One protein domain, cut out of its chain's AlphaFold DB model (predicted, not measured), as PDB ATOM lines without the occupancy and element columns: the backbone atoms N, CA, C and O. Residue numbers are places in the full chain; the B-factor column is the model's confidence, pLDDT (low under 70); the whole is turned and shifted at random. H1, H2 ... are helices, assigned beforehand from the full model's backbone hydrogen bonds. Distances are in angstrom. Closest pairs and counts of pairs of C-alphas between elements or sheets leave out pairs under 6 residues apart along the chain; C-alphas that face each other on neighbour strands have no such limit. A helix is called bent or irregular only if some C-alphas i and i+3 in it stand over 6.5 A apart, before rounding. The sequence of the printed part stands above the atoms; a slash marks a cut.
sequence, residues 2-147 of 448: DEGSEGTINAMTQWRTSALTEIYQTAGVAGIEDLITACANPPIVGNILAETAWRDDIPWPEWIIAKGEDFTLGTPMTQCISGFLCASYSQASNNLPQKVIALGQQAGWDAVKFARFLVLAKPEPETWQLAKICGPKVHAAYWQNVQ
ATOM      1  N   ASP A   2      -8.846  14.401 -50.236       41.72
ATOM      2  CA  ASP A   2      -8.195  13.166 -50.684       41.72
ATOM      3  C   ASP A   2      -6.908  12.947 -49.864       41.72
ATOM      4  O   ASP A   2      -6.123  13.892 -49.727       41.72
ATOM      5  N   GLU A   3      -6.689  11.750 -49.306       46.75
ATOM      6  CA  GLU A   3      -5.578  11.432 -48.377       46.75
ATOM      7  C   GLU A   3      -4.189  11.730 -48.984       46.75
ATOM      8  O   GLU A   3      -3.240  12.070 -48.274       46.75
ATOM      9  N   GLY A   4      -4.069  11.698 -50.318       48.12
ATOM     10  CA  GLY A   4      -2.847  12.086 -51.035       48.12
ATOM     11  C   GLY A   4      -2.534  13.593 -51.008       48.12
ATOM     12  O   GLY A   4      -1.368  13.990 -51.103       48.12
ATOM     13  N   SER A   5      -3.550  14.448 -50.841       48.91
ATOM     14  CA  SER A   5      -3.374  15.907 -50.771       48.91
ATOM     15  C   SER A   5      -2.843  16.363 -49.408       48.91
ATOM     16  O   SER A   5      -1.945  17.204 -49.354       48.91
ATOM     17  N   GLU A   6      -3.296  15.743 -48.315       52.66
ATOM     18  CA  GLU A   6      -2.843  16.054 -46.953       52.66
ATOM     19  C   GLU A   6      -1.377  15.651 -46.723       52.66
ATOM     20  O   GLU A   6      -0.607  16.413 -46.135       52.66
ATOM     21  N   GLY A   7      -0.948  14.501 -47.258       56.72
ATOM     22  CA  GLY A   7       0.451  14.062 -47.183       56.72
ATOM     23  C   GLY A   7       1.427  15.013 -47.889       56.72
ATOM     24  O   GLY A   7       2.523  15.274 -47.390       56.72
ATOM     25  N   THR A   8       1.008  15.593 -49.015       64.06
ATOM     26  CA  THR A   8       1.821  16.549 -49.788       64.06
ATOM     27  C   THR A   8       1.912  17.909 -49.086       64.06
ATOM     28  O   THR A   8       2.990  18.503 -49.025       64.06
ATOM     29  N   ILE A   9       0.805  18.384 -48.500       67.00
ATOM     30  CA  ILE A   9       0.757  19.639 -47.731       67.00
ATOM     31  C   ILE A   9       1.684  19.561 -46.509       67.00
ATOM     32  O   ILE A   9       2.481  20.475 -46.289       67.00
ATOM     33  N   ASN A  10       1.663  18.447 -45.773       71.38
ATOM     34  CA  ASN A  10       2.522  18.252 -44.600       71.38
ATOM     35  C   ASN A  10       4.021  18.228 -44.945       71.38
ATOM     36  O   ASN A  10       4.825  18.831 -44.231       71.38
ATOM     37  N   ALA A  11       4.410  17.596 -46.057       79.25
ATOM     38  CA  ALA A  11       5.805  17.583 -46.508       79.25
ATOM     39  C   ALA A  11       6.301  18.988 -46.903       79.25
ATOM     40  O   ALA A  11       7.417  19.385 -46.556       79.25
ATOM     41  N   MET A  12       5.457  19.776 -47.578       84.62
ATOM     42  CA  MET A  12       5.787  21.157 -47.947       84.62
ATOM     43  C   MET A  12       5.970  22.062 -46.726       84.62
ATOM     44  O   MET A  12       6.895  22.876 -46.706       84.62
ATOM     45  N   THR A  13       5.113  21.931 -45.712       83.88
ATOM     46  CA  THR A  13       5.245  22.682 -44.457       83.88
ATOM     47  C   THR A  13       6.564  22.348 -43.757       83.88
ATOM     48  O   THR A  13       7.316  23.257 -43.422       83.88
ATOM     49  N   GLN A  14       6.932  21.065 -43.654       85.88
ATOM     50  CA  GLN A  14       8.204  20.646 -43.043       85.88
ATOM     51  C   GLN A  14       9.440  21.229 -43.743       85.88
ATOM     52  O   GLN A  14      10.373  21.683 -43.074       85.88
ATOM     53  N   TRP A  15       9.461  21.256 -45.080       90.12
ATOM     54  CA  TRP A  15      10.554  21.886 -45.826       90.12
ATOM     55  C   TRP A  15      10.625  23.392 -45.589       90.12
ATOM     56  O   TRP A  15      11.716  23.921 -45.377       90.12
ATOM     57  N   ARG A  16       9.477  24.080 -45.569       91.12
ATOM     58  CA  ARG A  16       9.419  25.521 -45.285       91.12
ATOM     59  C   ARG A  16       9.919  25.837 -43.879       91.12
ATOM     60  O   ARG A  16      10.737  26.740 -43.728       91.12
ATOM     61  N   THR A  17       9.500  25.070 -42.874       91.06
ATOM     62  CA  THR A  17       9.964  25.222 -41.487       91.06
ATOM     63  C   THR A  17      11.466  24.970 -41.369       91.06
ATOM     64  O   THR A  17      12.161  25.709 -40.668       91.06
ATOM     65  N   SER A  18      11.991  23.974 -42.089       91.06
ATOM     66  CA  SER A  18      13.428  23.661 -42.099       91.06
ATOM     67  C   SER A  18      14.249  24.792 -42.722       91.06
ATOM     68  O   SER A  18      15.194  25.268 -42.099       91.06
ATOM     69  N   ALA A  19      13.846  25.282 -43.900       92.06
ATOM     70  CA  ALA A  19      14.515  26.393 -44.579       92.06
ATOM     71  C   ALA A  19      14.479  27.685 -43.745       92.06
ATOM     72  O   ALA A  19      15.483  28.381 -43.620       92.06
ATOM     73  N   LEU A  20      13.336  27.991 -43.122       93.31
ATOM     74  CA  LEU A  20      13.206  29.166 -42.263       93.31
ATOM     75  C   LEU A  20      14.086  29.059 -41.009       93.31
ATOM     76  O   LEU A  20      14.681  30.046 -40.584       93.31
ATOM     77  N   THR A  21      14.211  27.854 -40.449       92.19
ATOM     78  CA  THR A  21      15.100  27.579 -39.312       92.19
ATOM     79  C   THR A  21      16.572  27.734 -39.693       92.19
ATOM     80  O   THR A  21      17.330  28.322 -38.927       92.19
ATOM     81  N   GLU A  22      16.981  27.272 -40.877       94.19
ATOM     82  CA  GLU A  22      18.349  27.448 -41.384       94.19
ATOM     83  C   GLU A  22      18.703  28.931 -41.572       94.19
ATOM     84  O   GLU A  22      19.772  29.382 -41.149       94.19
ATOM     85  N   ILE A  23      17.779  29.713 -42.141       93.88
ATOM     86  CA  ILE A  23      17.939  31.165 -42.306       93.88
ATOM     87  C   ILE A  23      18.092  31.842 -40.941       93.88
ATOM     88  O   ILE A  23      19.018  32.635 -40.753       93.88
ATOM     89  N   TYR A  24      17.237  31.496 -39.973       93.12
ATOM     90  CA  TYR A  24      17.312  32.050 -38.621       93.12
ATOM     91  C   TYR A  24      18.631  31.699 -37.920       93.12
ATOM     92  O   TYR A  24      19.268  32.572 -37.335       93.12
ATOM     93  N   GLN A  25      19.097  30.452 -38.023       92.06
ATOM     94  CA  GLN A  25      20.367  30.024 -37.426       92.06
ATOM     95  C   GLN A  25      21.586  30.711 -38.057       92.06
ATOM     96  O   GLN A  25      22.578  30.945 -37.369       92.06
ATOM     97  N   THR A  26      21.518  31.038 -39.350       94.31
ATOM     98  CA  THR A  26      22.649  31.610 -40.097       94.31
ATOM     99  C   THR A  26      22.719  33.132 -39.990       94.31
ATOM    100  O   THR A  26      23.799  33.691 -39.804       94.31
ATOM    101  N   ALA A  27      21.580  33.812 -40.128       91.31
ATOM    102  CA  ALA A  27      21.500  35.267 -40.285       91.31
ATOM    103  C   ALA A  27      20.584  35.952 -39.252       91.31
ATOM    104  O   ALA A  27      20.394  37.170 -39.297       91.31
ATOM    105  N   GLY A  28      20.021  35.195 -38.305       90.94
ATOM    106  CA  GLY A  28      19.126  35.714 -37.276       90.94
ATOM    107  C   GLY A  28      17.845  36.325 -37.846       90.94
ATOM    108  O   GLY A  28      17.410  36.016 -38.955       90.94
ATOM    109  N   VAL A  29      17.241  37.233 -37.076       89.44
ATOM    110  CA  VAL A  29      15.991  37.921 -37.453       89.44
ATOM    111  C   VAL A  29      16.158  38.769 -38.719       89.44
ATOM    112  O   VAL A  29      15.233  38.845 -39.521       89.44
ATOM    113  N   ALA A  30      17.343  39.340 -38.959       91.69
ATOM    114  CA  ALA A  30      17.617  40.113 -40.172       91.69
ATOM    115  C   ALA A  30      17.458  39.264 -41.447       91.69
ATOM    116  O   ALA A  30      16.838  39.710 -42.407       91.69
ATOM    117  N   GLY A  31      17.912  38.003 -41.426       92.19
ATOM    118  CA  GLY A  31      17.707  37.084 -42.549       92.19
ATOM    119  C   GLY A  31      16.233  36.761 -42.816       92.19
ATOM    120  O   GLY A  31      15.838  36.561 -43.964       92.19
ATOM    121  N   ILE A  32      15.397  36.749 -41.771       91.88
ATOM    122  CA  ILE A  32      13.942  36.585 -41.911       91.88
ATOM    123  C   ILE A  32      13.328  37.839 -42.552       91.88
ATOM    124  O   ILE A  32      12.490  37.721 -43.441       91.88
ATOM    125  N   GLU A  33      13.753  39.036 -42.143       93.50
ATOM    126  CA  GLU A  33      13.280  40.309 -42.711       93.50
ATOM    127  C   GLU A  33      13.634  40.450 -44.202       93.50
ATOM    128  O   GLU A  33      12.788  40.857 -45.010       93.50
ATOM    129  N   ASP A  34      14.842  40.033 -44.585       93.62
ATOM    130  CA  ASP A  34      15.276  39.980 -45.984       93.62
ATOM    131  C   ASP A  34      14.425  38.988 -46.790       93.62
ATOM    132  O   ASP A  34      13.964  39.307 -47.892       93.62
ATOM    133  N   LEU A  35      14.142  37.809 -46.222       93.69
ATOM    134  CA  LEU A  35      13.262  36.821 -46.844       93.69
ATOM    135  C   LEU A  35      11.851  37.378 -47.050       93.69
ATOM    136  O   LEU A  35      11.297  37.209 -48.132       93.69
ATOM    137  N   ILE A  36      11.267  38.037 -46.047       93.62
ATOM    138  CA  ILE A  36       9.928  38.640 -46.142       93.62
ATOM    139  C   ILE A  36       9.871  39.627 -47.309       93.62
ATOM    140  O   ILE A  36       8.914  39.610 -48.079       93.62
ATOM    141  N   THR A  37      10.908  40.448 -47.461       91.00
ATOM    142  CA  THR A  37      10.991  41.462 -48.519       91.00
ATOM    143  C   THR A  37      11.164  40.839 -49.907       91.00
ATOM    144  O   THR A  37      10.589  41.329 -50.877       91.00
ATOM    145  N   ALA A  38      11.930  39.749 -50.013       91.75
ATOM    146  CA  ALA A  38      12.196  39.058 -51.276       91.75
ATOM    147  C   ALA A  38      11.114  38.030 -51.671       91.75
ATOM    148  O   ALA A  38      11.072  37.582 -52.819       91.75
ATOM    149  N   CYS A  39      10.259  37.611 -50.734       89.69
ATOM    150  CA  CYS A  39       9.283  36.552 -50.957       89.69
ATOM    151  C   CYS A  39       8.108  37.032 -51.817       89.69
ATOM    152  O   CYS A  39       7.472  38.042 -51.529       89.69
ATOM    153  N   ALA A  40       7.736  36.236 -52.822       89.75
ATOM    154  CA  ALA A  40       6.548  36.495 -53.636       89.75
ATOM    155  C   ALA A  40       5.221  36.286 -52.875       89.75
ATOM    156  O   ALA A  40       4.183  36.777 -53.312       89.75
ATOM    157  N   ASN A  41       5.232  35.543 -51.761       89.62
ATOM    158  CA  ASN A  41       4.045  35.287 -50.938       89.62
ATOM    159  C   ASN A  41       4.374  35.382 -49.429       89.62
ATOM    160  O   ASN A  41       4.452  34.359 -48.740       89.62
ATOM    161  N   PRO A  42       4.570  36.605 -48.906       92.19
ATOM    162  CA  PRO A  42       4.941  36.853 -47.509       92.19
ATOM    163  C   PRO A  42       4.005  36.264 -46.434       92.19
ATOM    164  O   PRO A  42       4.520  35.837 -45.400       92.19
ATOM    165  N   PRO A  43       2.670  36.150 -46.633       90.44
ATOM    166  CA  PRO A  43       1.788  35.484 -45.670       90.44
ATOM    167  C   PRO A  43       2.211  34.052 -45.324       90.44
ATOM    168  O   PRO A  43       2.044  33.622 -44.184       90.44
ATOM    169  N   ILE A  44       2.804  33.315 -46.274       90.50
ATOM    170  CA  ILE A  44       3.310  31.956 -46.022       90.50
ATOM    171  C   ILE A  44       4.458  31.987 -45.012       90.50
ATOM    172  O   ILE A  44       4.503  31.132 -44.132       90.50
ATOM    173  N   VAL A  45       5.364  32.965 -45.111       92.81
ATOM    174  CA  VAL A  45       6.477  33.117 -44.158       92.81
ATOM    175  C   VAL A  45       5.922  33.337 -42.753       92.81
ATOM    176  O   VAL A  45       6.320  32.638 -41.825       92.81
ATOM    177  N   GLY A  46       4.932  34.223 -42.620       91.25
ATOM    178  CA  GLY A  46       4.232  34.476 -41.363       91.25
ATOM    179  C   GLY A  46       3.596  33.229 -40.753       91.25
ATOM    180  O   GLY A  46       3.808  32.943 -39.577       91.25
ATOM    181  N   ASN A  47       2.861  32.453 -41.555       89.50
ATOM    182  CA  ASN A  47       2.238  31.213 -41.088       89.50
ATOM    183  C   ASN A  47       3.276  30.225 -40.537       89.50
ATOM    184  O   ASN A  47       3.087  29.670 -39.460       89.50
ATOM    185  N   ILE A  48       4.393  30.044 -41.249       90.75
ATOM    186  CA  ILE A  48       5.447  29.109 -40.843       90.75
ATOM    187  C   ILE A  48       6.172  29.603 -39.586       90.75
ATOM    188  O   ILE A  48       6.478  28.788 -38.721       90.75
ATOM    189  N   LEU A  49       6.390  30.917 -39.424       90.44
ATOM    190  CA  LEU A  49       6.980  31.481 -38.199       90.44
ATOM    191  C   LEU A  49       6.210  31.053 -36.941       90.44
ATOM    192  O   LEU A  49       6.833  30.707 -35.937       90.44
ATOM    193  N   ALA A  50       4.876  31.007 -37.008       87.31
ATOM    194  CA  ALA A  50       4.025  30.608 -35.885       87.31
ATOM    195  C   ALA A  50       4.232  29.146 -35.440       87.31
ATOM    196  O   ALA A  50       3.975  28.819 -34.276       87.31
ATOM    197  N   GLU A  51       4.717  28.293 -36.346       85.69
ATOM    198  CA  GLU A  51       4.939  26.855 -36.145       85.69
ATOM    199  C   GLU A  51       6.385  26.508 -35.750       85.69
ATOM    200  O   GLU A  51       6.681  25.364 -35.400       85.69
ATOM    201  N   THR A  52       7.310  27.472 -35.800       86.75
ATOM    202  CA  THR A  52       8.723  27.225 -35.474       86.75
ATOM    203  C   THR A  52       8.948  27.017 -33.975       86.75
ATOM    204  O   THR A  52       8.360  27.691 -33.132       86.75
ATOM    205  N   ALA A  53       9.861  26.106 -33.624       84.81
ATOM    206  CA  ALA A  53      10.186  25.803 -32.227       84.81
ATOM    207  C   ALA A  53      10.926  26.946 -31.503       84.81
ATOM    208  O   ALA A  53      10.838  27.056 -30.285       84.81
ATOM    209  N   TRP A  54      11.645  27.792 -32.245       85.38
ATOM    210  CA  TRP A  54      12.430  28.926 -31.734       85.38
ATOM    211  C   TRP A  54      11.649  30.245 -31.728       85.38
ATOM    212  O   TRP A  54      12.202  31.299 -31.425       85.38
ATOM    213  N   ARG A  55      10.354  30.225 -32.055       82.25
ATOM    214  CA  ARG A  55       9.526  31.437 -32.083       82.25
ATOM    215  C   ARG A  55       9.540  32.196 -30.753       82.25
ATOM    216  O   ARG A  55       9.453  33.415 -30.762       82.25
ATOM    217  N   ASP A  56       9.627  31.493 -29.625       81.25
ATOM    218  CA  ASP A  56       9.531  32.104 -28.297       81.25
ATOM    219  C   ASP A  56      10.825  32.853 -27.919       81.25
ATOM    220  O   ASP A  56      10.826  33.639 -26.972       81.25
ATOM    221  N   ASP A  57      11.901  32.679 -28.701       84.75
ATOM    222  CA  ASP A  57      13.161  33.414 -28.556       84.75
ATOM    223  C   ASP A  57      13.059  34.855 -29.088       84.75
ATOM    224  O   ASP A  57      13.919  35.693 -28.801       84.75
ATOM    225  N   ILE A  58      12.017  35.159 -29.873       85.44
ATOM    226  CA  ILE A  58      11.813  36.468 -30.491       85.44
ATOM    227  C   ILE A  58      10.755  37.255 -29.703       85.44
ATOM    228  O   ILE A  58       9.630  36.778 -29.521       85.44
ATOM    229  N   PRO A  59      11.055  38.500 -29.279       89.38
ATOM    230  CA  PRO A  59      10.072  39.386 -28.666       89.38
ATOM    231  C   PRO A  59       9.110  39.926 -29.739       89.38
ATOM    232  O   PRO A  59       9.268  41.031 -30.258       89.38
ATOM    233  N   TRP A  60       8.119  39.111 -30.121       89.75
ATOM    234  CA  TRP A  60       7.158  39.438 -31.180       89.75
ATOM    235  C   TRP A  60       6.404  40.758 -30.980       89.75
ATOM    236  O   TRP A  60       6.248  41.467 -31.974       89.75
ATOM    237  N   PRO A  61       5.939  41.137 -29.767       91.06
ATOM    238  CA  PRO A  61       5.268  42.420 -29.586       91.06
ATOM    239  C   PRO A  61       6.146  43.608 -30.003       91.06
ATOM    240  O   PRO A  61       5.708  44.482 -30.749       91.06
ATOM    241  N   GLU A  62       7.402  43.612 -29.565       91.38
ATOM    242  CA  GLU A  62       8.392  44.641 -29.857       91.38
ATOM    243  C   GLU A  62       8.796  44.623 -31.333       91.38
ATOM    244  O   GLU A  62       8.892  45.679 -31.960       91.38
ATOM    245  N   TRP A  63       8.974  43.431 -31.912       91.94
ATOM    246  CA  TRP A  63       9.299  43.276 -33.329       91.94
ATOM    247  C   TRP A  63       8.179  43.803 -34.237       91.94
ATOM    248  O   TRP A  63       8.450  44.577 -35.154       91.94
ATOM    249  N   ILE A  64       6.916  43.472 -33.941       92.75
ATOM    250  CA  ILE A  64       5.745  43.954 -34.691       92.75
ATOM    251  C   ILE A  64       5.664  45.484 -34.656       92.75
ATOM    252  O   ILE A  64       5.352  46.103 -35.669       92.75
ATOM    253  N   ILE A  65       5.969  46.114 -33.521       91.81
ATOM    254  CA  ILE A  65       5.951  47.579 -33.402       91.81
ATOM    255  C   ILE A  65       7.111  48.215 -34.160       91.81
ATOM    256  O   ILE A  65       6.922  49.233 -34.824       91.81
ATOM    257  N   ALA A  66       8.300  47.617 -34.076       90.81
ATOM    258  CA  ALA A  66       9.491  48.133 -34.733       90.81
ATOM    259  C   ALA A  66       9.431  47.996 -36.263       90.81
ATOM    260  O   ALA A  66       9.936  48.867 -36.967       90.81
ATOM    261  N   LYS A  67       8.836  46.911 -36.778       90.62
ATOM    262  CA  LYS A  67       8.845  46.563 -38.212       90.62
ATOM    263  C   LYS A  67       7.513  46.763 -38.915       90.62
ATOM    264  O   LYS A  67       7.482  46.864 -40.134       90.62
ATOM    265  N   GLY A  68       6.418  46.854 -38.168       83.25
ATOM    266  CA  GLY A  68       5.089  47.076 -38.723       83.25
ATOM    267  C   GLY A  68       4.900  48.447 -39.371       83.25
ATOM    268  O   GLY A  68       3.925  48.618 -40.097       83.25
ATOM    269  N   GLU A  69       5.813  49.401 -39.138       87.00
ATOM    270  CA  GLU A  69       5.706  50.794 -39.590       87.00
ATOM    271  C   GLU A  69       4.301  51.343 -39.291       87.00
ATOM    272  O   GLU A  69       3.922  51.395 -38.123       87.00
ATOM    273  N   ASP A  70       3.511  51.714 -40.303       88.06
ATOM    274  CA  ASP A  70       2.119  52.187 -40.174       88.06
ATOM    275  C   ASP A  70       1.054  51.125 -40.484       88.06
ATOM    276  O   ASP A  70      -0.123  51.446 -40.676       88.06
ATOM    277  N   PHE A  71       1.463  49.858 -40.550       91.81
ATOM    278  CA  PHE A  71       0.641  48.715 -40.943       91.81
ATOM    279  C   PHE A  71      -0.090  48.934 -42.272       91.81
ATOM    280  O   PHE A  71      -1.238  48.526 -42.455       91.81
ATOM    281  N   THR A  72       0.573  49.604 -43.214       88.00
ATOM    282  CA  THR A  72       0.036  49.852 -44.552       88.00
ATOM    283  C   THR A  72      -0.224  48.526 -45.260       88.00
ATOM    284  O   THR A  72       0.707  47.755 -45.516       88.00
ATOM    285  N   LEU A  73      -1.497  48.278 -45.574       81.38
ATOM    286  CA  LEU A  73      -1.956  47.055 -46.225       81.38
ATOM    287  C   LEU A  73      -1.215  46.828 -47.549       81.38
ATOM    288  O   LEU A  73      -1.026  47.751 -48.336       81.38
ATOM    289  N   GLY A  74      -0.818  45.579 -47.798       81.31
ATOM    290  CA  GLY A  74      -0.182  45.164 -49.053       81.31
ATOM    291  C   GLY A  74       1.345  45.238 -49.064       81.31
ATOM    292  O   GLY A  74       1.958  44.732 -49.999       81.31
ATOM    293  N   THR A  75       1.978  45.794 -48.027       90.75
ATOM    294  CA  THR A  75       3.437  45.693 -47.875       90.75
ATOM    295  C   THR A  75       3.841  44.257 -47.505       90.75
ATOM    296  O   THR A  75       3.116  43.606 -46.744       90.75
ATOM    297  N   PRO A  76       5.002  43.748 -47.963       92.38
ATOM    298  CA  PRO A  76       5.428  42.387 -47.636       92.38
ATOM    299  C   PRO A  76       5.482  42.110 -46.128       92.38
ATOM    300  O   PRO A  76       5.043  41.057 -45.663       92.38
ATOM    301  N   MET A  77       5.933  43.095 -45.347       93.62
ATOM    302  CA  MET A  77       6.012  42.991 -43.892       93.62
ATOM    303  C   MET A  77       4.636  42.839 -43.236       93.62
ATOM    304  O   MET A  77       4.432  41.931 -42.434       93.62
ATOM    305  N   THR A  78       3.655  43.668 -43.608       92.38
ATOM    306  CA  THR A  78       2.297  43.567 -43.038       92.38
ATOM    307  C   THR A  78       1.584  42.288 -43.452       92.38
ATOM    308  O   THR A  78       0.867  41.700 -42.647       92.38
ATOM    309  N   GLN A  79       1.826  41.813 -44.673       90.94
ATOM    310  CA  GLN A  79       1.326  40.527 -45.144       90.94
ATOM    311  C   GLN A  79       1.917  39.353 -44.347       90.94
ATOM    312  O   GLN A  79       1.181  38.440 -43.971       90.94
ATOM    313  N   CYS A  80       3.217  39.391 -44.033       93.50
ATOM    314  CA  CYS A  80       3.848  38.415 -43.142       93.50
ATOM    315  C   CYS A  80       3.272  38.485 -41.720       93.50
ATOM    316  O   CYS A  80       2.901  37.455 -41.161       93.50
ATOM    317  N   ILE A  81       3.142  39.687 -41.143       92.62
ATOM    318  CA  ILE A  81       2.539  39.882 -39.813       92.62
ATOM    319  C   ILE A  81       1.113  39.322 -39.781       92.62
ATOM    320  O   ILE A  81       0.753  38.637 -38.829       92.62
ATOM    321  N   SER A  82       0.316  39.552 -40.829       90.19
ATOM    322  CA  SER A  82      -1.042  39.011 -40.918       90.19
ATOM    323  C   SER A  82      -1.063  37.482 -40.905       90.19
ATOM    324  O   SER A  82      -1.791  36.900 -40.102       90.19
ATOM    325  N   GLY A  83      -0.216  36.825 -41.709       89.06
ATOM    326  CA  GLY A  83      -0.073  35.364 -41.675       89.06
ATOM    327  C   GLY A  83       0.319  34.856 -40.283       89.06
ATOM    328  O   GLY A  83      -0.325  33.970 -39.723       89.06
ATOM    329  N   PHE A  84       1.310  35.500 -39.663       90.75
ATOM    330  CA  PHE A  84       1.764  35.145 -38.320       90.75
ATOM    331  C   PHE A  84       0.661  35.274 -37.264       90.75
ATOM    332  O   PHE A  84       0.472  34.360 -36.458       90.75
ATOM    333  N   LEU A  85      -0.108  36.367 -37.281       89.00
ATOM    334  CA  LEU A  85      -1.226  36.573 -36.357       89.00
ATOM    335  C   LEU A  85      -2.344  35.548 -36.579       89.00
ATOM    336  O   LEU A  85      -2.863  35.001 -35.606       89.00
ATOM    337  N   CYS A  86      -2.686  35.255 -37.836       85.19
ATOM    338  CA  CYS A  86      -3.733  34.292 -38.182       85.19
ATOM    339  C   CYS A  86      -3.373  32.860 -37.759       85.19
ATOM    340  O   CYS A  86      -4.220  32.153 -37.215       85.19
ATOM    341  N   ALA A  87      -2.123  32.437 -37.966       84.50
ATOM    342  CA  ALA A  87      -1.654  31.105 -37.584       84.50
ATOM    343  C   ALA A  87      -1.493  30.952 -36.060       84.50
ATOM    344  O   ALA A  87      -1.896  29.940 -35.478       84.50
ATOM    345  N   SER A  88      -0.974  31.989 -35.391       78.06
ATOM    346  CA  SER A  88      -0.732  31.975 -33.939       78.06
ATOM    347  C   SER A  88      -2.016  31.978 -33.100       78.06
ATOM    348  O   SER A  88      -1.973  31.699 -31.903       78.06
ATOM    349  N   TYR A  89      -3.164  32.321 -33.688       63.75
ATOM    350  CA  TYR A  89      -4.443  32.426 -32.982       63.75
ATOM    351  C   TYR A  89      -4.992  31.079 -32.482       63.75
ATOM    352  O   TYR A  89      -5.650  31.015 -31.451       63.75
ATOM    353  N   SER A  90      -4.654  29.979 -33.161       57.59
ATOM    354  CA  SER A  90      -5.090  28.610 -32.821       57.59
ATOM    355  C   SER A  90      -4.595  28.094 -31.457       57.59
ATOM    356  O   SER A  90      -4.935  26.986 -31.039       57.59
ATOM    357  N   GLN A  91      -3.791  28.883 -30.742       59.09
ATOM    358  CA  GLN A  91      -3.174  28.511 -29.480       59.09
ATOM    359  C   GLN A  91      -3.881  29.222 -28.330       59.09
ATOM    360  O   GLN A  91      -3.825  30.443 -28.218       59.09
ATOM    361  N   ALA A  92      -4.502  28.441 -27.440       41.94
ATOM    362  CA  ALA A  92      -5.406  28.866 -26.359       41.94
ATOM    363  C   ALA A  92      -4.847  29.885 -25.328       41.94
ATOM    364  O   ALA A  92      -5.508  30.192 -24.341       41.94
ATOM    365  N   SER A  93      -3.633  30.407 -25.523       50.31
ATOM    366  CA  SER A  93      -2.951  31.371 -24.648       50.31
ATOM    367  C   SER A  93      -2.395  32.600 -25.382       50.31
ATOM    368  O   SER A  93      -1.669  33.393 -24.778       50.31
ATOM    369  N   ASN A  94      -2.713  32.787 -26.668       66.75
ATOM    370  CA  ASN A  94      -2.115  33.861 -27.451       66.75
ATOM    371  C   ASN A  94      -2.661  35.248 -27.054       66.75
ATOM    372  O   ASN A  94      -3.714  35.682 -27.511       66.75
ATOM    373  N   ASN A  95      -1.906  35.959 -26.214       81.31
ATOM    374  CA  ASN A  95      -2.165  37.346 -25.820       81.31
ATOM    375  C   ASN A  95      -1.350  38.374 -26.627       81.31
ATOM    376  O   ASN A  95      -1.174  39.517 -26.191       81.31
ATOM    377  N   LEU A  96      -0.792  37.962 -27.770       86.75
ATOM    378  CA  LEU A  96       0.067  38.805 -28.595       86.75
ATOM    379  C   LEU A  96      -0.645  40.080 -29.078       86.75
ATOM    380  O   LEU A  96      -0.069  41.152 -28.870       86.75
ATOM    381  N   PRO A  97      -1.879  40.041 -29.628       88.75
ATOM    382  CA  PRO A  97      -2.579  41.264 -30.022       88.75
ATOM    383  C   PRO A  97      -2.756  42.246 -28.857       88.75
ATOM    384  O   PRO A  97      -2.512  43.438 -29.016       88.75
ATOM    385  N   GLN A  98      -3.096  41.754 -27.660       90.00
ATOM    386  CA  GLN A  98      -3.259  42.570 -26.452       90.00
ATOM    387  C   GLN A  98      -1.946  43.246 -26.040       90.00
ATOM    388  O   GLN A  98      -1.944  44.426 -25.692       90.00
ATOM    389  N   LYS A  99      -0.822  42.517 -26.098       90.81
ATOM    390  CA  LYS A  99       0.511  43.061 -25.792       90.81
ATOM    391  C   LYS A  99       0.930  44.137 -26.793       90.81
ATOM    392  O   LYS A  99       1.395  45.195 -26.372       90.81
ATOM    393  N   VAL A 100       0.720  43.902 -28.090       92.56
ATOM    394  CA  VAL A 100       1.015  44.893 -29.141       92.56
ATOM    395  C   VAL A 100       0.155  46.141 -28.961       92.56
ATOM    396  O   VAL A 100       0.677  47.247 -29.036       92.56
ATOM    397  N   ILE A 101      -1.136  45.990 -28.650       92.62
ATOM    398  CA  ILE A 101      -2.027  47.125 -28.374       92.62
ATOM    399  C   ILE A 101      -1.529  47.933 -27.171       92.62
ATOM    400  O   ILE A 101      -1.451  49.156 -27.257       92.62
ATOM    401  N   ALA A 102      -1.159  47.278 -26.066       92.81
ATOM    402  CA  ALA A 102      -0.671  47.958 -24.865       92.81
ATOM    403  C   ALA A 102       0.619  48.754 -25.129       92.81
ATOM    404  O   ALA A 102       0.752  49.897 -24.691       92.81
ATOM    405  N   LEU A 103       1.554  48.181 -25.885       92.88
ATOM    406  CA  LEU A 103       2.772  48.877 -26.298       92.88
ATOM    407  C   LEU A 103       2.479  49.989 -27.325       92.88
ATOM    408  O   LEU A 103       3.057  51.069 -27.240       92.88
ATOM    409  N   GLY A 104       1.534  49.784 -28.246       92.50
ATOM    410  CA  GLY A 104       1.067  50.807 -29.185       92.50
ATOM    411  C   GLY A 104       0.429  52.011 -28.483       92.50
ATOM    412  O   GLY A 104       0.634  53.151 -28.897       92.50
ATOM    413  N   GLN A 105      -0.274  51.784 -27.366       92.62
ATOM    414  CA  GLN A 105      -0.802  52.857 -26.512       92.62
ATOM    415  C   GLN A 105       0.330  53.673 -25.882       92.62
ATOM    416  O   GLN A 105       0.268  54.902 -25.879       92.62
ATOM    417  N   GLN A 106       1.387  53.012 -25.400       92.62
ATOM    418  CA  GLN A 106       2.576  53.686 -24.864       92.62
ATOM    419  C   GLN A 106       3.336  54.463 -25.949       92.62
ATOM    420  O   GLN A 106       3.853  55.545 -25.681       92.62
ATOM    421  N   ALA A 107       3.359  53.942 -27.177       90.50
ATOM    422  CA  ALA A 107       3.957  54.586 -28.344       90.50
ATOM    423  C   ALA A 107       3.089  55.710 -28.947       90.50
ATOM    424  O   ALA A 107       3.514  56.354 -29.906       90.50
ATOM    425  N   GLY A 108       1.886  55.955 -28.415       92.19
ATOM    426  CA  GLY A 108       1.007  57.039 -28.854       92.19
ATOM    427  C   GLY A 108       0.382  56.826 -30.234       92.19
ATOM    428  O   GLY A 108       0.201  57.796 -30.969       92.19
ATOM    429  N   TRP A 109       0.073  55.581 -30.611       94.88
ATOM    430  CA  TRP A 109      -0.602  55.294 -31.880       94.88
ATOM    431  C   TRP A 109      -1.957  55.995 -31.979       94.88
ATOM    432  O   TRP A 109      -2.718  56.081 -31.013       94.88
ATOM    433  N   ASP A 110      -2.273  56.467 -33.182       94.12
ATOM    434  CA  ASP A 110      -3.593  56.992 -33.485       94.12
ATOM    435  C   ASP A 110      -4.606  55.866 -33.756       94.12
ATOM    436  O   ASP A 110      -4.281  54.675 -33.827       94.12
ATOM    437  N   ALA A 111      -5.872  56.250 -33.915       93.56
ATOM    438  CA  ALA A 111      -6.940  55.282 -34.120       93.56
ATOM    439  C   ALA A 111      -6.817  54.504 -35.444       93.56
ATOM    440  O   ALA A 111      -7.251  53.355 -35.521       93.56
ATOM    441  N   VAL A 112      -6.227  55.120 -36.472       92.44
ATOM    442  CA  VAL A 112      -6.071  54.523 -37.805       92.44
ATOM    443  C   VAL A 112      -5.023  53.419 -37.760       92.44
ATOM    444  O   VAL A 112      -5.248  52.333 -38.289       92.44
ATOM    445  N   LYS A 113      -3.902  53.660 -37.079       94.06
ATOM    446  CA  LYS A 113      -2.823  52.689 -36.914       94.06
ATOM    447  C   LYS A 113      -3.261  51.480 -36.091       94.06
ATOM    448  O   LYS A 113      -2.992  50.350 -36.498       94.06
ATOM    449  N   PHE A 114      -4.015  51.692 -35.007       94.88
ATOM    450  CA  PHE A 114      -4.639  50.585 -34.270       94.88
ATOM    451  C   PHE A 114      -5.577  49.761 -35.153       94.88
ATOM    452  O   PHE A 114      -5.500  48.534 -35.144       94.88
ATOM    453  N   ALA A 115      -6.438  50.418 -35.934       93.50
ATOM    454  CA  ALA A 115      -7.354  49.726 -36.831       93.50
ATOM    455  C   ALA A 115      -6.610  48.906 -37.894       93.50
ATOM    456  O   ALA A 115      -6.932  47.737 -38.087       93.50
ATOM    457  N   ARG A 116      -5.581  49.476 -38.534       93.12
ATOM    458  CA  ARG A 116      -4.761  48.768 -39.528       93.12
ATOM    459  C   ARG A 116      -4.083  47.535 -38.948       93.12
ATOM    460  O   ARG A 116      -4.119  46.493 -39.587       93.12
ATOM    461  N   PHE A 117      -3.527  47.630 -37.739       93.69
ATOM    462  CA  PHE A 117      -2.961  46.473 -37.044       93.69
ATOM    463  C   PHE A 117      -4.019  45.389 -36.788       93.69
ATOM    464  O   PHE A 117      -3.802  44.226 -37.115       93.69
ATOM    465  N   LEU A 118      -5.179  45.771 -36.245       91.94
ATOM    466  CA  LEU A 118      -6.257  44.832 -35.920       91.94
ATOM    467  C   LEU A 118      -6.827  44.123 -37.157       91.94
ATOM    468  O   LEU A 118      -7.191  42.957 -37.063       91.94
ATOM    469  N   VAL A 119      -6.857  44.784 -38.320       91.00
ATOM    470  CA  VAL A 119      -7.274  44.176 -39.600       91.00
ATOM    471  C   VAL A 119      -6.328  43.056 -40.059       91.00
ATOM    472  O   VAL A 119      -6.742  42.202 -40.838       91.00
ATOM    473  N   LEU A 120      -5.078  43.019 -39.581       89.81
ATOM    474  CA  LEU A 120      -4.138  41.936 -39.899       89.81
ATOM    475  C   LEU A 120      -4.452  40.638 -39.145       89.81
ATOM    476  O   LEU A 120      -4.014  39.571 -39.578       89.81
ATOM    477  N   ALA A 121      -5.162  40.729 -38.017       88.19
ATOM    478  CA  ALA A 121      -5.573  39.579 -37.226       88.19
ATOM    479  C   ALA A 121      -6.795  38.881 -37.842       88.19
ATOM    480  O   ALA A 121      -7.499  39.431 -38.691       88.19
ATOM    481  N   LYS A 122      -7.068  37.652 -37.387       84.56
ATOM    482  CA  LYS A 122      -8.247  36.905 -37.826       84.56
ATOM    483  C   LYS A 122      -9.519  37.675 -37.426       84.56
ATOM    484  O   LYS A 122      -9.610  38.134 -36.282       84.56
ATOM    485  N   PRO A 123     -10.487  37.858 -38.339       82.00
ATOM    486  CA  PRO A 123     -11.698  38.599 -38.025       82.00
ATOM    487  C   PRO A 123     -12.653  37.726 -37.212       82.00
ATOM    488  O   PRO A 123     -13.492  37.033 -37.769       82.00
ATOM    489  N   GLU A 124     -12.504  37.749 -35.900       83.06
ATOM    490  CA  GLU A 124     -13.280  36.941 -34.958       83.06
ATOM    491  C   GLU A 124     -13.743  37.799 -33.775       83.06
ATOM    492  O   GLU A 124     -13.218  38.910 -33.589       83.06
ATOM    493  N   PRO A 125     -14.706  37.311 -32.966       84.94
ATOM    494  CA  PRO A 125     -15.258  38.052 -31.836       84.94
ATOM    495  C   PRO A 125     -14.207  38.705 -30.939       84.94
ATOM    496  O   PRO A 125     -14.372  39.854 -30.532       84.94
ATOM    497  N   GLU A 126     -13.093  38.033 -30.673       85.81
ATOM    498  CA  GLU A 126     -12.009  38.539 -29.839       85.81
ATOM    499  C   GLU A 126     -11.329  39.766 -30.458       85.81
ATOM    500  O   GLU A 126     -11.125  40.764 -29.765       85.81
ATOM    501  N   THR A 127     -11.040  39.748 -31.763       88.06
ATOM    502  CA  THR A 127     -10.485  40.905 -32.488       88.06
ATOM    503  C   THR A 127     -11.458  42.085 -32.449       88.06
ATOM    504  O   THR A 127     -11.047  43.228 -32.229       88.06
ATOM    505  N   TRP A 128     -12.761  41.825 -32.585       89.06
ATOM    506  CA  TRP A 128     -13.793  42.865 -32.519       89.06
ATOM    507  C   TRP A 128     -13.925  43.454 -31.107       89.06
ATOM    508  O   TRP A 128     -14.041  44.674 -30.954       89.06
ATOM    509  N   GLN A 129     -13.816  42.625 -30.060       89.81
ATOM    510  CA  GLN A 129     -13.755  43.106 -28.676       89.81
ATOM    511  C   GLN A 129     -12.515  43.971 -28.437       89.81
ATOM    512  O   GLN A 129     -12.621  45.027 -27.814       89.81
ATOM    513  N   LEU A 130     -11.350  43.587 -28.969       91.00
ATOM    514  CA  LEU A 130     -10.139  44.405 -28.869       91.00
ATOM    515  C   LEU A 130     -10.308  45.761 -29.560       91.00
ATOM    516  O   LEU A 130      -9.972  46.787 -28.963       91.00
ATOM    517  N   ALA A 131     -10.888  45.793 -30.761       92.12
ATOM    518  CA  ALA A 131     -11.197  47.039 -31.464       92.12
ATOM    519  C   ALA A 131     -12.119  47.949 -30.636       92.12
ATOM    520  O   ALA A 131     -11.885  49.155 -30.540       92.12
ATOM    521  N   LYS A 132     -13.131  47.364 -29.982       91.75
ATOM    522  CA  LYS A 132     -14.063  48.075 -29.098       91.75
ATOM    523  C   LYS A 132     -13.376  48.629 -27.846       91.75
ATOM    524  O   LYS A 132     -13.612  49.782 -27.492       91.75
ATOM    525  N   ILE A 133     -12.500  47.846 -27.210       92.38
ATOM    526  CA  ILE A 133     -11.719  48.259 -26.028       92.38
ATOM    527  C   ILE A 133     -10.762  49.408 -26.370       92.38
ATOM    528  O   ILE A 133     -10.594  50.323 -25.566       92.38
ATOM    529  N   CYS A 134     -10.176  49.408 -27.572       91.88
ATOM    530  CA  CYS A 134      -9.313  50.496 -28.044       91.88
ATOM    531  C   CYS A 134     -10.070  51.818 -28.287       91.88
ATOM    532  O   CYS A 134      -9.447  52.867 -28.464       91.88
ATOM    533  N   GLY A 135     -11.405  51.788 -28.272       92.94
ATOM    534  CA  GLY A 135     -12.274  52.958 -28.308       92.94
ATOM    535  C   GLY A 135     -13.083  53.096 -29.602       92.94
ATOM    536  O   GLY A 135     -12.787  52.465 -30.618       92.94
ATOM    537  N   PRO A 136     -14.104  53.976 -29.610       92.69
ATOM    538  CA  PRO A 136     -15.081  54.062 -30.699       92.69
ATOM    539  C   PRO A 136     -14.466  54.472 -32.044       92.69
ATOM    540  O   PRO A 136     -14.905  54.002 -33.088       92.69
ATOM    541  N   LYS A 137     -13.416  55.308 -32.032       93.88
ATOM    542  CA  LYS A 137     -12.703  55.706 -33.258       93.88
ATOM    543  C   LYS A 137     -11.944  54.536 -33.892       93.88
ATOM    544  O   LYS A 137     -11.927  54.434 -35.112       93.88
ATOM    545  N   VAL A 138     -11.346  53.664 -33.074       94.50
ATOM    546  CA  VAL A 138     -10.639  52.462 -33.547       94.50
ATOM    547  C   VAL A 138     -11.639  51.452 -34.084       94.50
ATOM    548  O   VAL A 138     -11.453  50.951 -35.185       94.50
ATOM    549  N   HIS A 139     -12.729  51.216 -33.352       93.75
ATOM    550  CA  HIS A 139     -13.809  50.332 -33.786       93.75
ATOM    551  C   HIS A 139     -14.383  50.752 -35.147       93.75
ATOM    552  O   HIS A 139     -14.457  49.935 -36.060       93.75
ATOM    553  N   ALA A 140     -14.716  52.035 -35.321       91.62
ATOM    554  CA  ALA A 140     -15.196  52.550 -36.601       91.62
ATOM    555  C   ALA A 140     -14.146  52.389 -37.714       91.62
ATOM    556  O   ALA A 140     -14.457  51.867 -38.781       91.62
ATOM    557  N   ALA A 141     -12.891  52.776 -37.462       91.81
ATOM    558  CA  ALA A 141     -11.816  52.646 -38.447       91.81
ATOM    559  C   ALA A 141     -11.516  51.180 -38.815       91.81
ATOM    560  O   ALA A 141     -11.163  50.903 -39.959       91.81
ATOM    561  N   TYR A 142     -11.684  50.235 -37.888       93.00
ATOM    562  CA  TYR A 142     -11.532  48.805 -38.152       93.00
ATOM    563  C   TYR A 142     -12.571  48.318 -39.172       93.00
ATOM    564  O   TYR A 142     -12.195  47.786 -40.217       93.00
ATOM    565  N   TRP A 143     -13.860  48.574 -38.933       91.31
ATOM    566  CA  TRP A 143     -14.936  48.140 -39.837       91.31
ATOM    567  C   TRP A 143     -14.879  48.816 -41.212       91.31
ATOM    568  O   TRP A 143     -15.230  48.202 -42.221       91.31
ATOM    569  N   GLN A 144     -14.334  50.034 -41.283       89.25
ATOM    570  CA  GLN A 144     -14.040  50.703 -42.555       89.25
ATOM    571  C   GLN A 144     -12.979  49.974 -43.398       89.25
ATOM    572  O   GLN A 144     -13.041  50.019 -44.620       89.25
ATOM    573  N   ASN A 145     -12.013  49.289 -42.774       85.88
ATOM    574  CA  ASN A 145     -10.840  48.737 -43.469       85.88
ATOM    575  C   ASN A 145     -10.800  47.201 -43.533       85.88
ATOM    576  O   ASN A 145      -9.970  46.639 -44.250       85.88
ATOM    577  N   VAL A 146     -11.656  46.500 -42.786       86.81
ATOM    578  CA  VAL A 146     -11.618  45.034 -42.702       86.81
ATOM    579  C   VAL A 146     -11.877  44.368 -44.062       86.81
ATOM    580  O   VAL A 146     -12.749  44.793 -44.828       86.81
ATOM    581  N   GLN A 147     -11.104  43.327 -44.388       76.75
ATOM    582  CA  GLN A 147     -11.171  42.677 -45.697       76.75
ATOM    583  C   GLN A 147     -12.222  41.559 -45.752       76.75
ATOM    584  O   GLN A 147     -12.108  40.583 -45.007       76.75
TER     585      GLN A 147
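Overview. This is residues 2 to 147 of the 448 residues of an uncharacterized protein of Candidatus Kentron sp. TUN (UniProt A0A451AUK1). A long bent helix, H1, forms one end of the domain; the closely packed pair H2 and H4 lies in the middle, and H3 and H5 to H8 make the rest of the body. Residues 2 to 12, of which 3 to 12 belong to the first arm of H1, stick out from the body, while the second arm of H1 folds back to H4. H5, H6 and H7 run up and down with their centres in a triangle, and H8 crosses H6 and H7. The printed part has 146 residues with eight named helices, H1 to H8 in chain order, and no named strand: all helix. It is compact, with a radius of gyration of the C-alphas of 15.8 A and spans of 46 by 38 by 28 A.

Arrangement. H1, residues 3 to 38, was assigned as one helix by its hydrogen bonds but is bent: C-alphas 26 and 29 are 9.5 A apart. Its arms H1a, residues 3 to 26, and H1b, residues 29 to 38, stand at a steep tilt of 55 degrees. H1a touches H2, residues 42 to 51, with residues 13 to 20 alone, about perpendicular at 88 degrees; the closest C-alphas, of Thr 17 and Ile 48, are 6.0 A apart. H2 touches H4, residues 76 to 88, with Gly 46 and Phe 84 closest at 4.0 A between C-alphas. H3, residues 60 to 67, touches H5, residues 96 to 106, at a steep tilt of 54 degrees, the C-alphas of Pro 61 and Val 100 closest at 4.9 A. The hub is H6, residues 111 to 119, which touches three helices. H5 and H6 form a helical hairpin and only just touch, with 3 pairs of C-alphas within 8 A. H6 and H7, residues 125 to 133, form another at a shallow tilt of 8 degrees. H8, residues 136 to 145, touches H6, with the C-alphas of Ala 115 and Tyr 142 closest at 4.5 A. H4 and H6 are near each other. Every O i to N i+4 pair is within hydrogen-bond range in H1b and H3 to H8, against 19 of 20 in H1a and 5 of 6 in H2.

Along the chain. H1a begins at C-alpha 3, (-5.578, 11.432, -48.377), and is 35.7 A long; H1b is 14.4 A. H4 measures 18.3 A and H5 15.5 A. H8 ends at C-alpha 145, (-10.840, 48.737, -43.469).

Size, cuts and confidence. The two C-alphas farthest apart, of Gly 4 and Gly 108, are 50.3 A apart. The printed part has no cut, and no link is long. Confidence is low, under 70, at residues 2 to 9 and 89 to 94.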